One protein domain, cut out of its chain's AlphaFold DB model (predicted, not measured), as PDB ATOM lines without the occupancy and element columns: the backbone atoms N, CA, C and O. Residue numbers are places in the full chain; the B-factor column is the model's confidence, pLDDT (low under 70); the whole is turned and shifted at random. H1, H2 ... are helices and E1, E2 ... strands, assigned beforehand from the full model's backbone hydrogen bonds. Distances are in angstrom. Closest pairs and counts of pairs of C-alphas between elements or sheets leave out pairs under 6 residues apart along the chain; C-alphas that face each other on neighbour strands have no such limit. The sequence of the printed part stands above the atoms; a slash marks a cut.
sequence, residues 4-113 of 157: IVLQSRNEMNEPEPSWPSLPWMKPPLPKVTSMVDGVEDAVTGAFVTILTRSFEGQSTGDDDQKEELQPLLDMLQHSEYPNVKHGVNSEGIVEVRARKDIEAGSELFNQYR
ATOM      1  N   ILE A   4      29.715 -32.523  83.265       58.06
ATOM      2  CA  ILE A   4      30.814 -31.909  82.506       58.06
ATOM      3  C   ILE A   4      31.279 -30.597  83.142       58.06
ATOM      4  O   ILE A   4      32.465 -30.288  83.095       58.06
ATOM      5  N   VAL A   5      30.371 -29.850  83.779       59.81
ATOM      6  CA  VAL A   5      30.738 -28.658  84.557       59.81
ATOM      7  C   VAL A   5      31.485 -29.076  85.825       59.81
ATOM      8  O   VAL A   5      32.460 -28.438  86.194       59.81
ATOM      9  N   LEU A   6      31.096 -30.189  86.454       65.19
ATOM     10  CA  LEU A   6      31.876 -30.778  87.546       65.19
ATOM     11  C   LEU A   6      33.253 -31.250  87.055       65.19
ATOM     12  O   LEU A   6      34.254 -31.004  87.715       65.19
ATOM     13  N   GLN A   7      33.333 -31.863  85.871       64.62
ATOM     14  CA  GLN A   7      34.599 -32.299  85.276       64.62
ATOM     15  C   GLN A   7      35.530 -31.127  84.923       64.62
ATOM     16  O   GLN A   7      36.722 -31.199  85.203       64.62
ATOM     17  N   SER A   8      35.014 -30.036  84.347       60.59
ATOM     18  CA  SER A   8      35.821 -28.846  84.031       60.59
ATOM     19  C   SER A   8      36.269 -28.088  85.280       60.59
ATOM     20  O   SER A   8      37.342 -27.489  85.277       60.59
ATOM     21  N   ARG A   9      35.480 -28.154  86.358       68.31
ATOM     22  CA  ARG A   9      35.819 -27.605  87.679       68.31
ATOM     23  C   ARG A   9      36.694 -28.539  88.517       68.31
ATOM     24  O   ARG A   9      37.100 -28.159  89.608       68.31
ATOM     25  N   ASN A  10      37.005 -29.736  88.012       61.50
ATOM     26  CA  ASN A  10      37.727 -30.779  88.743       61.50
ATOM     27  C   ASN A  10      37.019 -31.209  90.052       61.50
ATOM     28  O   ASN A  10      37.650 -31.663  90.999       61.50
ATOM     29  N   GLU A  11      35.695 -31.048  90.093       68.31
ATOM     30  CA  GLU A  11      34.786 -31.362  91.206       68.31
ATOM     31  C   GLU A  11      34.069 -32.711  90.996       68.31
ATOM     32  O   GLU A  11      33.180 -33.092  91.758       68.31
ATOM     33  N   MET A  12      34.409 -33.443  89.932       66.62
ATOM     34  CA  MET A  12      33.867 -34.776  89.688       66.62
ATOM     35  C   MET A  12      34.569 -35.767  90.620       66.62
ATOM     36  O   MET A  12      35.783 -35.935  90.532       66.62
ATOM     37  N   ASN A  13      33.815 -36.429  91.503       61.75
ATOM     38  CA  ASN A  13      34.343 -37.555  92.272       61.75
ATOM     39  C   ASN A  13      34.873 -38.598  91.283       61.75
ATOM     40  O   ASN A  13      34.093 -39.142  90.494       61.75
ATOM     41  N   GLU A  14      36.184 -38.846  91.296       63.19
ATOM     42  CA  GLU A  14      36.760 -39.899  90.469       63.19
ATOM     43  C   GLU A  14      36.100 -41.229  90.860       63.19
ATOM     44  O   GLU A  14      36.037 -41.554  92.050       63.19
ATOM     45  N   PRO A  15      35.549 -41.995  89.900       61.53
ATOM     46  CA  PRO A  15      35.069 -43.330  90.206       61.53
ATOM     47  C   PRO A  15      36.248 -44.151  90.729       61.53
ATOM     48  O   PRO A  15      37.321 -44.136  90.121       61.53
ATOM     49  N   GLU A  16      36.055 -44.856  91.849       57.81
ATOM     50  CA  GLU A  16      37.109 -45.707  92.398       57.81
ATOM     51  C   GLU A  16      37.635 -46.657  91.309       57.81
ATOM     52  O   GLU A  16      36.838 -47.290  90.603       57.81
ATOM     53  N   PRO A  17      38.964 -46.751  91.129       56.03
ATOM     54  CA  PRO A  17      39.537 -47.510  90.033       56.03
ATOM     55  C   PRO A  17      39.208 -48.996  90.194       56.03
ATOM     56  O   PRO A  17      39.745 -49.688  91.061       56.03
ATOM     57  N   SER A  18      38.350 -49.518  89.315       60.50
ATOM     58  CA  SER A  18      38.174 -50.959  89.168       60.50
ATOM     59  C   SER A  18      39.468 -51.548  88.600       60.50
ATOM     60  O   SER A  18      39.844 -51.275  87.458       60.50
ATOM     61  N   TRP A  19      40.172 -52.325  89.418       58.56
ATOM     62  CA  TRP A  19      41.436 -52.975  89.081       58.56
ATOM     63  C   TRP A  19      41.353 -53.833  87.795       58.56
ATOM     64  O   TRP A  19      40.366 -54.559  87.643       58.56
ATOM     65  N   PRO A  20      42.377 -53.852  86.906       62.22
ATOM     66  CA  PRO A  20      43.609 -53.060  86.890       62.22
ATOM     67  C   PRO A  20      43.599 -52.025  85.747       62.22
ATOM     68  O   PRO A  20      43.910 -52.343  84.597       62.22
ATOM     69  N   SER A  21      43.297 -50.763  86.050       62.66
ATOM     70  CA  SER A  21      43.574 -49.646  85.139       62.66
ATOM     71  C   SER A  21      45.040 -49.225  85.276       62.66
ATOM     72  O   SER A  21      45.476 -48.823  86.355       62.66
ATOM     73  N   LEU A  22      45.817 -49.326  84.196       70.44
ATOM     74  CA  LEU A  22      47.221 -48.906  84.189       70.44
ATOM     75  C   LEU A  22      47.330 -47.366  84.238       70.44
ATOM     76  O   LEU A  22      46.493 -46.697  83.633       70.44
ATOM     77  N   PRO A  23      48.374 -46.782  84.858       56.78
ATOM     78  CA  PRO A  23      48.507 -45.327  85.055       56.78
ATOM     79  C   PRO A  23      48.470 -44.477  83.772       56.78
ATOM     80  O   PRO A  23      48.192 -43.284  83.818       56.78
ATOM     81  N   TRP A  24      48.774 -45.075  82.617       71.62
ATOM     82  CA  TRP A  24      48.755 -44.421  81.301       71.62
ATOM     83  C   TRP A  24      47.487 -44.714  80.486       71.62
ATOM     84  O   TRP A  24      47.310 -44.157  79.401       71.62
ATOM     85  N   MET A  25      46.596 -45.581  80.979       62.41
ATOM     86  CA  MET A  25      45.289 -45.812  80.372       62.41
ATOM     87  C   MET A  25      44.351 -44.693  80.804       62.41
ATOM     88  O   MET A  25      43.666 -44.790  81.818       62.41
ATOM     89  N   LYS A  26      44.307 -43.618  80.014       64.81
ATOM     90  CA  LYS A  26      43.221 -42.646  80.142       64.81
ATOM     91  C   LYS A  26      41.920 -43.370  79.782       64.81
ATOM     92  O   LYS A  26      41.866 -43.954  78.693       64.81
ATOM     93  N   PRO A  27      40.900 -43.377  80.656       68.00
ATOM     94  CA  PRO A  27      39.611 -43.939  80.291       68.00
ATOM     95  C   PRO A  27      39.125 -43.260  79.001       68.00
ATOM     96  O   PRO A  27      39.378 -42.064  78.806       68.00
ATOM     97  N   PRO A  28      38.484 -44.004  78.084       63.38
ATOM     98  CA  PRO A  28      37.945 -43.412  76.872       63.38
ATOM     99  C   PRO A  28      36.983 -42.293  77.271       63.38
ATOM    100  O   PRO A  28      36.051 -42.518  78.043       63.38
ATOM    101  N   LEU A  29      37.236 -41.084  76.764       59.69
ATOM    102  CA  LEU A  29      36.357 -39.947  77.008       59.69
ATOM    103  C   LEU A  29      34.947 -40.329  76.536       59.69
ATOM    104  O   LEU A  29      34.803 -40.815  75.405       59.69
ATOM    105  N   PRO A  30      33.911 -40.149  77.373       62.56
ATOM    106  CA  PRO A  30      32.548 -40.420  76.955       62.56
ATOM    107  C   PRO A  30      32.249 -39.598  75.698       62.56
ATOM    108  O   PRO A  30      32.497 -38.393  75.652       62.56
ATOM    109  N   LYS A  31      31.756 -40.261  74.643       58.62
ATOM    110  CA  LYS A  31      31.337 -39.575  73.417       58.62
ATOM    111  C   LYS A  31      30.182 -38.640  73.770       58.62
ATOM    112  O   LYS A  31      29.087 -39.102  74.091       58.62
ATOM    113  N   VAL A  32      30.443 -37.336  73.709       57.44
ATOM    114  CA  VAL A  32      29.446 -36.282  73.910       57.44
ATOM    115  C   VAL A  32      28.404 -36.418  72.801       57.44
ATOM    116  O   VAL A  32      28.687 -36.154  71.636       57.44
ATOM    117  N   THR A  33      27.232 -36.940  73.148       62.38
ATOM    118  CA  THR A  33      26.144 -37.259  72.204       62.38
ATOM    119  C   THR A  33      24.935 -36.343  72.371       62.38
ATOM    120  O   THR A  33      24.081 -36.303  71.492       62.38
ATOM    121  N   SER A  34      24.887 -35.559  73.447       65.25
ATOM    122  CA  SER A  34      23.846 -34.571  73.724       65.25
ATOM    123  C   SER A  34      24.474 -33.242  74.135       65.25
ATOM    124  O   SER A  34      25.618 -33.206  74.600       65.25
ATOM    125  N   MET A  35      23.723 -32.146  73.977       62.44
ATOM    126  CA  MET A  35      24.079 -30.878  74.613       62.44
ATOM    127  C   MET A  35      24.315 -31.109  76.109       62.44
ATOM    128  O   MET A  35      23.638 -31.919  76.747       62.44
ATOM    129  N   VAL A  36      25.337 -30.442  76.635       68.00
ATOM    130  CA  VAL A  36      25.692 -30.523  78.047       68.00
ATOM    131  C   VAL A  36      24.594 -29.843  78.849       68.00
ATOM    132  O   VAL A  36      24.333 -28.653  78.672       68.00
ATOM    133  N   ASP A  37      23.960 -30.614  79.722       73.69
ATOM    134  CA  ASP A  37      22.871 -30.128  80.557       73.69
ATOM    135  C   ASP A  37      23.364 -28.978  81.460       73.69
ATOM    136  O   ASP A  37      24.404 -29.095  82.123       73.69
ATOM    137  N   GLY A  38      22.648 -27.852  81.449       80.00
ATOM    138  CA  GLY A  38      22.987 -26.644  82.214       80.00
ATOM    139  C   GLY A  38      23.974 -25.668  81.556       80.00
ATOM    140  O   GLY A  38      24.419 -24.731  82.218       80.00
ATOM    141  N   VAL A  39      24.334 -25.840  80.276       85.44
ATOM    142  CA  VAL A  39      25.116 -24.815  79.548       85.44
ATOM    143  C   VAL A  39      24.335 -23.514  79.407       85.44
ATOM    144  O   VAL A  39      24.913 -22.450  79.598       85.44
ATOM    145  N   GLU A  40      23.036 -23.583  79.121       86.00
ATOM    146  CA  GLU A  40      22.184 -22.393  79.001       86.00
ATOM    147  C   GLU A  40      22.145 -21.597  80.311       86.00
ATOM    148  O   GLU A  40      22.349 -20.382  80.301       86.00
ATOM    149  N   ASP A  41      22.002 -22.286  81.446       86.75
ATOM    150  CA  ASP A  41      22.043 -21.671  82.776       86.75
ATOM    151  C   ASP A  41      23.414 -21.052  83.073       86.75
ATOM    152  O   ASP A  41      23.497 -19.941  83.595       86.75
ATOM    153  N   ALA A  42      24.504 -21.742  82.720       86.94
ATOM    154  CA  ALA A  42      25.860 -21.243  82.931       86.94
ATOM    155  C   ALA A  42      26.154 -19.997  82.082       86.94
ATOM    156  O   ALA A  42      26.745 -19.038  82.577       86.94
ATOM    157  N   VAL A  43      25.715 -19.989  80.821       89.81
ATOM    158  CA  VAL A  43      25.830 -18.833  79.925       89.81
ATOM    159  C   VAL A  43      24.998 -17.672  80.465       89.81
ATOM    160  O   VAL A  43      25.514 -16.565  80.600       89.81
ATOM    161  N   THR A  44      23.748 -17.927  80.853       91.81
ATOM    162  CA  THR A  44      22.866 -16.916  81.454       91.81
ATOM    163  C   THR A  44      23.489 -16.325  82.719       91.81
ATOM    164  O   THR A  44      23.584 -15.106  82.848       91.81
ATOM    165  N   GLY A  45      24.000 -17.170  83.617       91.38
ATOM    166  CA  GLY A  45      24.688 -16.742  84.832       91.38
ATOM    167  C   GLY A  45      25.939 -15.908  84.551       91.38
ATOM    168  O   GLY A  45      26.169 -14.909  85.234       91.38
ATOM    169  N   ALA A  46      26.720 -16.254  83.523       92.31
ATOM    170  CA  ALA A  46      27.881 -15.470  83.108       92.31
ATOM    171  C   ALA A  46      27.477 -14.073  82.610       92.31
ATOM    172  O   ALA A  46      28.064 -13.084  83.045       92.31
ATOM    173  N   PHE A  47      26.443 -13.971  81.769       92.19
ATOM    174  CA  PHE A  47      25.931 -12.677  81.302       92.19
ATOM    175  C   PHE A  47      25.375 -11.827  82.445       92.19
ATOM    176  O   PHE A  47      25.713 -10.650  82.536       92.19
ATOM    177  N   VAL A  48      24.581 -12.416  83.343       92.25
ATOM    178  CA  VAL A  48      24.062 -11.713  84.527       92.25
ATOM    179  C   VAL A  48      25.210 -11.219  85.405       92.25
ATOM    180  O   VAL A  48      25.193 -10.073  85.843       92.25
ATOM    181  N   THR A  49      26.239 -12.040  85.623       91.56
ATOM    182  CA  THR A  49      27.411 -11.651  86.422       91.56
ATOM    183  C   THR A  49      28.144 -10.477  85.786       91.56
ATOM    184  O   THR A  49      28.421  -9.497  86.469       91.56
ATOM    185  N   ILE A  50      28.415 -10.538  84.478       91.38
ATOM    186  CA  ILE A  50      29.095  -9.452  83.766       91.38
ATOM    187  C   ILE A  50      28.257  -8.172  83.832       91.38
ATOM    188  O   ILE A  50      28.775  -7.152  84.251       91.38
ATOM    189  N   LEU A  51      26.960  -8.223  83.517       90.19
ATOM    190  CA  LEU A  51      26.098  -7.033  83.511       90.19
ATOM    191  C   LEU A  51      25.965  -6.368  84.889       90.19
ATOM    192  O   LEU A  51      25.944  -5.140  84.978       90.19
ATOM    193  N   THR A  52      25.873  -7.174  85.949       91.19
ATOM    194  CA  THR A  52      25.591  -6.682  87.307       91.19
ATOM    195  C   THR A  52      26.846  -6.321  88.102       91.19
ATOM    196  O   THR A  52      26.741  -5.562  89.064       91.19
ATOM    197  N   ARG A  53      28.022  -6.856  87.737       91.12
ATOM    198  CA  ARG A  53      29.278  -6.703  88.498       91.12
ATOM    199  C   ARG A  53      30.438  -6.106  87.695       91.12
ATOM    200  O   ARG A  53      31.523  -5.959  88.254       91.12
ATOM    201  N   SER A  54      30.249  -5.767  86.418       89.00
ATOM    202  CA  SER A  54      31.240  -4.996  85.662       89.00
ATOM    203  C   SER A  54      31.123  -3.503  85.981       89.00
ATOM    204  O   SER A  54      30.031  -2.926  85.985       89.00
ATOM    205  N   PHE A  55      32.264  -2.865  86.233       81.81
ATOM    206  CA  PHE A  55      32.360  -1.424  86.469       81.81
ATOM    207  C   PHE A  55      33.204  -0.775  85.382       81.81
ATOM    208  O   PHE A  55      34.110  -1.405  84.841       81.81
ATOM    209  N   GLU A  56      32.932   0.490  85.071       77.94
ATOM    210  CA  GLU A  56      33.807   1.262  84.190       77.94
ATOM    211  C   GLU A  56      35.178   1.430  84.854       77.94
ATOM    212  O   GLU A  56      35.312   2.043  85.914       77.94
ATOM    213  N   GLY A  57      36.204   0.853  84.232       66.81
ATOM    214  CA  GLY A  57      37.584   1.006  84.647       66.81
ATOM    215  C   GLY A  57      38.029   2.453  84.466       66.81
ATOM    216  O   GLY A  57      37.907   3.033  83.385       66.81
ATOM    217  N   GLN A  58      38.603   3.034  85.518       60.44
ATOM    218  CA  GLN A  58      39.353   4.284  85.419       60.44
ATOM    219  C   GLN A  58      40.721   3.980  84.796       60.44
ATOM    220  O   GLN A  58      41.733   3.901  85.491       60.44
ATOM    221  N   SER A  59      40.757   3.749  83.483       53.78
ATOM    222  CA  SER A  59      42.022   3.674  82.752       53.78
ATOM    223  C   SER A  59      42.694   5.049  82.760       53.78
ATOM    224  O   SER A  59      42.074   6.071  82.483       53.78
ATOM    225  N   THR A  60      43.988   5.082  83.070       52.69
ATOM    226  CA  THR A  60      44.845   6.282  83.089       52.69
ATOM    227  C   THR A  60      45.232   6.779  81.683       52.69
ATOM    228  O   THR A  60      46.218   7.500  81.535       52.69
ATOM    229  N   GLY A  61      44.472   6.418  80.644       51.41
ATOM    230  CA  GLY A  61      44.754   6.753  79.246       51.41
ATOM    231  C   GLY A  61      43.489   6.955  78.408       51.41
ATOM    232  O   GLY A  61      42.429   6.444  78.749       51.41
ATOM    233  N   ASP A  62      43.645   7.700  77.310       49.28
ATOM    234  CA  ASP A  62      42.611   8.210  76.385       49.28
ATOM    235  C   ASP A  62      41.823   7.146  75.581       49.28
ATOM    236  O   ASP A  62      41.067   7.506  74.682       49.28
ATOM    237  N   ASP A  63      41.965   5.852  75.877       51.81
ATOM    238  CA  ASP A  63      41.308   4.781  75.115       51.81
ATOM    239  C   ASP A  63      40.145   4.172  75.905       51.81
ATOM    240  O   ASP A  63      40.356   3.620  76.983       51.81
ATOM    241  N   ASP A  64      38.951   4.277  75.309       55.56
ATOM    242  CA  ASP A  64      37.687   3.574  75.559       55.56
ATOM    243  C   ASP A  64      37.433   3.070  76.991       55.56
ATOM    244  O   ASP A  64      38.098   2.164  77.487       55.56
ATOM    245  N   GLN A  65      36.370   3.587  77.618       63.31
ATOM    246  CA  GLN A  65      35.824   3.096  78.890       63.31
ATOM    247  C   GLN A  65      35.628   1.570  78.845       63.31
ATOM    248  O   GLN A  65      34.641   1.066  78.309       63.31
ATOM    249  N   LYS A  66      36.589   0.819  79.386       74.75
ATOM    250  CA  LYS A  66      36.519  -0.641  79.475       74.75
ATOM    251  C   LYS A  66      35.770  -1.024  80.731       74.75
ATOM    252  O   LYS A  66      36.063  -0.523  81.812       74.75
ATOM    253  N   GLU A  67      34.810  -1.923  80.586       83.06
ATOM    254  CA  GLU A  67      34.148  -2.523  81.733       83.06
ATOM    255  C   GLU A  67      34.991  -3.681  82.273       83.06
ATOM    256  O   GLU A  67      35.380  -4.583  81.529       83.06
ATOM    257  N   GLU A  68      35.270  -3.662  83.572       86.62
ATOM    258  CA  GLU A  68      36.142  -4.626  84.235       86.62
ATOM    259  C   GLU A  68      35.457  -5.211  85.472       86.62
ATOM    260  O   GLU A  68      34.716  -4.532  86.187       86.62
ATOM    261  N   LEU A  69      35.715  -6.494  85.734       88.31
ATOM    262  CA  LEU A  69      35.332  -7.133  86.988       88.31
ATOM    263  C   LEU A  69      36.394  -6.796  88.032       88.31
ATOM    264  O   LEU A  69      37.555  -7.175  87.878       88.31
ATOM    265  N   GLN A  70      35.986  -6.099  89.089       86.75
ATOM    266  CA  GLN A  70      36.865  -5.691  90.182       86.75
ATOM    267  C   GLN A  70      36.484  -6.459  91.451       86.75
ATOM    268  O   GLN A  70      35.534  -6.066  92.137       86.75
ATOM    269  N   PRO A  71      37.200  -7.555  91.774       82.94
ATOM    270  CA  PRO A  71      36.932  -8.329  92.978       82.94
ATOM    271  C   PRO A  71      36.985  -7.439  94.221       82.94
ATOM    272  O   PRO A  71      37.815  -6.533  94.299       82.94
ATOM    273  N   LEU A  72      36.135  -7.727  95.206       82.44
ATOM    274  CA  LEU A  72      35.922  -6.960  96.445       82.44
ATOM    275  C   LEU A  72      35.100  -5.688  96.248       82.44
ATOM    276  O   LEU A  72      34.211  -5.429  97.059       82.44
ATOM    277  N   LEU A  73      35.362  -4.905  95.198       86.12
ATOM    278  CA  LEU A  73      34.529  -3.742  94.885       86.12
ATOM    279  C   LEU A  73      33.121  -4.180  94.471       86.12
ATOM    280  O   LEU A  73      32.131  -3.568  94.869       86.12
ATOM    281  N   ASP A  74      33.054  -5.277  93.725       88.69
ATOM    282  CA  ASP A  74      31.829  -5.927  93.288       88.69
ATOM    283  C   ASP A  74      30.928  -6.392  94.432       88.69
ATOM    284  O   ASP A  74      29.728  -6.505  94.222       88.69
ATOM    285  N   MET A  75      31.456  -6.599  95.637       91.38
ATOM    286  CA  MET A  75      30.672  -6.987  96.812       91.38
ATOM    287  C   MET A  75      29.988  -5.807  97.512       91.38
ATOM    288  O   MET A  75      29.051  -6.023  98.284       91.38
ATOM    289  N   LEU A  76      30.432  -4.572  97.263       92.69
ATOM    290  CA  LEU A  76      29.842  -3.381  97.873       92.69
ATOM    291  C   LEU A  76      28.494  -3.069  97.231       92.69
ATOM    292  O   LEU A  76      28.367  -3.145  96.012       92.69
ATOM    293  N   GLN A  77      27.498  -2.691  98.030       92.69
ATOM    294  CA  GLN A  77      26.171  -2.333  97.524       92.69
ATOM    295  C   GLN A  77      26.131  -0.900  96.996       92.69
ATOM    296  O   GLN A  77      26.945  -0.056  97.379       92.69
ATOM    297  N   HIS A  78      25.168  -0.627  96.119       91.25
ATOM    298  CA  HIS A  78      24.934   0.714  95.602       91.25
ATOM    299  C   HIS A  78      24.305   1.635  96.654       91.25
ATOM    300  O   HIS A  78      23.354   1.265  97.339       91.25
ATOM    301  N   SER A  79      24.787   2.870  96.717       91.38
ATOM    302  CA  SER A  79      24.071   4.012  97.273       91.38
ATOM    303  C   SER A  79      24.373   5.255  96.442       91.38
ATOM    304  O   SER A  79      25.515   5.432  96.008       91.38
ATOM    305  N   GLU A  80      23.392   6.143  96.278       88.50
ATOM    306  CA  GLU A  80      23.619   7.490  95.735       88.50
ATOM    307  C   GLU A  80      24.510   8.340  96.654       88.50
ATOM    308  O   GLU A  80      25.269   9.198  96.205       88.50
ATOM    309  N   TYR A  81      24.497   8.044  97.958       90.94
ATOM    310  CA  TYR A  81      25.326   8.704  98.966       90.94
ATOM    311  C   TYR A  81      26.347   7.723  99.560       90.94
ATOM    312  O   TYR A  81      26.280   7.393 100.753       90.94
ATOM    313  N   PRO A  82      27.316   7.244  98.756       92.81
ATOM    314  CA  PRO A  82      28.232   6.193  99.174       92.81
ATOM    315  C   PRO A  82      29.131   6.672 100.318       92.81
ATOM    316  O   PRO A  82      29.530   7.841 100.396       92.81
ATOM    317  N   ASN A  83      29.489   5.755 101.213       94.81
ATOM    318  CA  ASN A  83      30.430   6.024 102.302       94.81
ATOM    319  C   ASN A  83      31.873   5.643 101.940       94.81
ATOM    320  O   ASN A  83      32.795   6.052 102.648       94.81
ATOM    321  N   VAL A  84      32.082   4.967 100.806       93.44
ATOM    322  CA  VAL A  84      33.400   4.740 100.209       93.44
ATOM    323  C   VAL A  84      33.527   5.407  98.838       93.44
ATOM    324  O   VAL A  84      32.547   5.758  98.187       93.44
ATOM    325  N   LYS A  85      34.766   5.627  98.407       89.69
ATOM    326  CA  LYS A  85      35.140   5.968  97.033       89.69
ATOM    327  C   LYS A  85      36.228   5.008  96.588       89.69
ATOM    328  O   LYS A  85      37.063   4.625  97.408       89.69
ATOM    329  N   HIS A  86      36.241   4.665  95.312       88.00
ATOM    330  CA  HIS A  86      37.287   3.839  94.733       88.00
ATOM    331  C   HIS A  86      37.970   4.566  93.572       88.00
ATOM    332  O   HIS A  86      37.427   5.523  93.016       88.00
ATOM    333  N   GLY A  87      39.181   4.140  93.245       84.56
ATOM    334  CA  GLY A  87      39.929   4.612  92.089       84.56
ATOM    335  C   GLY A  87      41.141   3.729  91.849       84.56
ATOM    336  O   GLY A  87      41.454   2.866  92.668       84.56
ATOM    337  N   VAL A  88      41.820   3.941  90.730       83.56
ATOM    338  CA  VAL A  88      43.037   3.203  90.387       83.56
ATOM    339  C   VAL A  88      44.237   4.116  90.608       83.56
ATOM    340  O   VAL A  88      44.248   5.261  90.152       83.56
ATOM    341  N   ASN A  89      45.234   3.648  91.354       84.19
ATOM    342  CA  ASN A  89      46.453   4.419  91.576       84.19
ATOM    343  C   ASN A  89      47.430   4.300  90.389       84.19
ATOM    344  O   ASN A  89      47.189   3.579  89.424       84.19
ATOM    345  N   SER A  90      48.565   5.002  90.454       82.50
ATOM    346  CA  SER A  90      49.580   4.990  89.386       82.50
ATOM    347  C   SER A  90      50.209   3.617  89.122       82.50
ATOM    348  O   SER A  90      50.852   3.436  88.094       82.50
ATOM    349  N   GLU A  91      50.048   2.666  90.040       85.56
ATOM    350  CA  GLU A  91      50.551   1.294  89.931       85.56
ATOM    351  C   GLU A  91      49.493   0.329  89.370       85.56
ATOM    352  O   GLU A  91      49.754  -0.865  89.244       85.56
ATOM    353  N   GLY A  92      48.298   0.825  89.024       79.44
ATOM    354  CA  GLY A  92      47.194  -0.006  88.545       79.44
ATOM    355  C   GLY A  92      46.437  -0.727  89.664       79.44
ATOM    356  O   GLY A  92      45.667  -1.643  89.389       79.44
ATOM    357  N   ILE A  93      46.647  -0.344  90.927       84.25
ATOM    358  CA  ILE A  93      45.986  -0.962  92.078       84.25
ATOM    359  C   ILE A  93      44.668  -0.239  92.350       84.25
ATOM    360  O   ILE A  93      44.632   0.990  92.456       84.25
ATOM    361  N   VAL A  94      43.590  -1.011  92.505       84.31
ATOM    362  CA  VAL A  94      42.289  -0.504  92.951       84.31
ATOM    363  C   VAL A  94      42.376  -0.150  94.434       84.31
ATOM    364  O   VAL A  94      42.571  -1.010  95.291       84.31
ATOM    365  N   GLU A  95      42.214   1.130  94.746       88.31
ATOM    366  CA  GLU A  95      42.177   1.646  96.105       88.31
ATOM    367  C   GLU A  95      40.745   1.996  96.498       88.31
ATOM    368  O   GLU A  95      40.078   2.762  95.806       88.31
ATOM    369  N   VAL A  96      40.297   1.508  97.656       89.31
ATOM    370  CA  VAL A  96      39.015   1.883  98.261       89.31
ATOM    371  C   VAL A  96      39.291   2.721  99.504       89.31
ATOM    372  O   VAL A  96      40.001   2.296 100.412       89.31
ATOM    373  N   ARG A  97      38.746   3.938  99.547       91.62
ATOM    374  CA  ARG A  97      38.944   4.898 100.640       91.62
ATOM    375  C   ARG A  97      37.603   5.313 101.231       91.62
ATOM    376  O   ARG A  97      36.648   5.562 100.499       91.62
ATOM    377  N   ALA A  98      37.546   5.467 102.550       94.31
ATOM    378  CA  ALA A  98      36.380   6.039 103.213       94.31
ATOM    379  C   ALA A  98      36.170   7.503 102.770       94.31
ATOM    380  O   ALA A  98      37.125   8.273 102.637       94.31
ATOM    381  N   ARG A  99      34.916   7.888 102.513       93.88
ATOM    382  CA  ARG A  99      34.517   9.279 102.217       93.88
ATOM    383  C   ARG A  99      34.135  10.064 103.467       93.88
ATOM    384  O   ARG A  99      34.154  11.289 103.438       93.88
ATOM    385  N   LYS A 100      33.758   9.354 104.524       93.81
ATOM    386  CA  LYS A 100      33.332   9.870 105.824       93.81
ATOM    387  C   LYS A 100      33.702   8.854 106.897       93.81
ATOM    388  O   LYS A 100      34.068   7.731 106.557       93.81
ATOM    389  N   ASP A 101      33.575   9.235 108.159       96.25
ATOM    390  CA  ASP A 101      33.704   8.289 109.263       96.25
ATOM    391  C   ASP A 101      32.639   7.188 109.125       96.25
ATOM    392  O   ASP A 101      31.475   7.462 108.815       96.25
ATOM    393  N   ILE A 102      33.060   5.934 109.298       95.88
ATOM    394  CA  ILE A 102      32.213   4.744 109.167       95.88
ATOM    395  C   ILE A 102      32.249   4.009 110.500       95.88
ATOM    396  O   ILE A 102      33.318   3.617 110.971       95.88
ATOM    397  N   GLU A 103      31.084   3.829 111.113       96.81
ATOM    398  CA  GLU A 103      30.971   3.114 112.380       96.81
ATOM    399  C   GLU A 103      31.205   1.611 112.185       96.81
ATOM    400  O   GLU A 103      30.827   1.022 111.169       96.81
ATOM    401  N   ALA A 104      31.806   0.966 113.184       96.81
ATOM    402  CA  ALA A 104      31.990  -0.479 113.164       96.81
ATOM    403  C   ALA A 104      30.631  -1.196 113.072       96.81
ATOM    404  O   ALA A 104      29.709  -0.899 113.828       96.81
ATOM    405  N   GLY A 105      30.519  -2.150 112.146       96.31
ATOM    406  CA  GLY A 105      29.269  -2.863 111.871       96.31
ATOM    407  C   GLY A 105      28.338  -2.161 110.877       96.31
ATOM    408  O   GLY A 105      27.341  -2.759 110.486       96.31
ATOM    409  N   SER A 106      28.663  -0.944 110.428       95.06
ATOM    410  CA  SER A 106      27.962  -0.318 109.304       95.06
ATOM    411  C   SER A 106      28.367  -0.952 107.975       95.06
ATOM    412  O   SER A 106      29.526  -1.314 107.768       95.06
ATOM    413  N   GLU A 107      27.412  -1.046 107.054       94.62
ATOM    414  CA  GLU A 107      27.659  -1.524 105.698       94.62
ATOM    415  C   GLU A 107      28.466  -0.506 104.877       94.62
ATOM    416  O   GLU A 107      28.365   0.711 105.066       94.62
ATOM    417  N   LEU A 108      29.290  -1.015 103.963       95.25
ATOM    418  CA  LEU A 108      30.070  -0.217 103.025       95.25
ATOM    419  C   LEU A 108      29.308  -0.094 101.703       95.25
ATOM    420  O   LEU A 108      28.986  -1.092 101.063       95.25
ATOM    421  N   PHE A 109      29.073   1.144 101.281       94.06
ATOM    422  CA  PHE A 109      28.320   1.480 100.080       94.06
ATOM    423  C   PHE A 109      29.208   2.171  99.057       94.06
ATOM    424  O   PHE A 109      29.862   3.174  99.365       94.06
ATOM    425  N   ASN A 110      29.171   1.656  97.834       91.38
ATOM    426  CA  ASN A 110      29.772   2.243  96.645       91.38
ATOM    427  C   ASN A 110      28.688   2.914  95.787       91.38
ATOM    428  O   ASN A 110      27.506   2.611  95.914       91.38
ATOM    429  N   GLN A 111      29.068   3.809  94.882       88.69
ATOM    430  CA  GLN A 111      28.150   4.315  93.862       88.69
ATOM    431  C   GLN A 111      28.458   3.590  92.554       88.69
ATOM    432  O   GLN A 111      29.580   3.677  92.063       88.69
ATOM    433  N   TYR A 112      27.495   2.827  92.028       87.44
ATOM    434  CA  TYR A 112      27.679   2.091  90.774       87.44
ATOM    435  C   TYR A 112      27.655   3.064  89.599       87.44
ATOM    436  O   TYR A 112      28.583   3.082  88.797       87.44
ATOM    437  N   ARG A 113      26.606   3.893  89.546       81.81
ATOM    438  CA  ARG A 113      26.428   5.082  88.700       81.81
ATOM    439  C   ARG A 113      25.561   6.082  89.460       81.81
ATOM    440  O   ARG A 113      24.829   5.655  90.352       81.81
TER     441      ARG A 113
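Overview. This is residues 4 to 113 of the 157 residues of the protein "Hypothetical protein" of Helicotheca tamesis (UniProt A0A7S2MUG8). There is little regular structure here: from short helix H1 a wide free loop, residues 13 to 31, leads to the straight helix H2, which reaches to a head of loops and two strand hairpins, E1 with E2 and E3 with E4. Named elements hold 36 of the 110 printed residues, class mixed, in the order H1 H2 E1 E2 E3 E4. The whole is extended, radius of gyration of the C-alphas 22.4 A, spanning 66 by 38 by 29 A.

Arrangement. Look at H1, residues 4 to 8, and H2, residues 39 to 53: they are only just apart, closest C-alphas 8.5 A. In both, every O i to N i+4 pair is within hydrogen-bond range. Next, E1, residues 54 to 56, and E2, residues 67 to 69, form an antiparallel hairpin, with N 55 and O 68 3.0 A apart. The closest C-alphas of H2 and E2 are those of Arg 53 and Leu 69, 6.3 A. E3, residues 84 to 88, and E4, residues 94 to 98, form another, with N 85 and O 97 2.8 A apart.

Along the chain. Find C-alpha 4, where H1 begins, at (30.814, -31.909, 82.506). H2 runs 20.6 A from C-alpha 39. E3 runs 13.8 A; E4, 13.5 A, ends at C-alpha 98, (36.380, 6.039, 103.213).

Size, cuts and confidence. The C-alphas farthest apart, Pro 20 and Lys 100, are 66.5 A apart. The printed part has no cut; links H1 to H2 and E2 to E3 are long. Among the residues with pLDDT under 70 are 4 to 21 and 57 to 65.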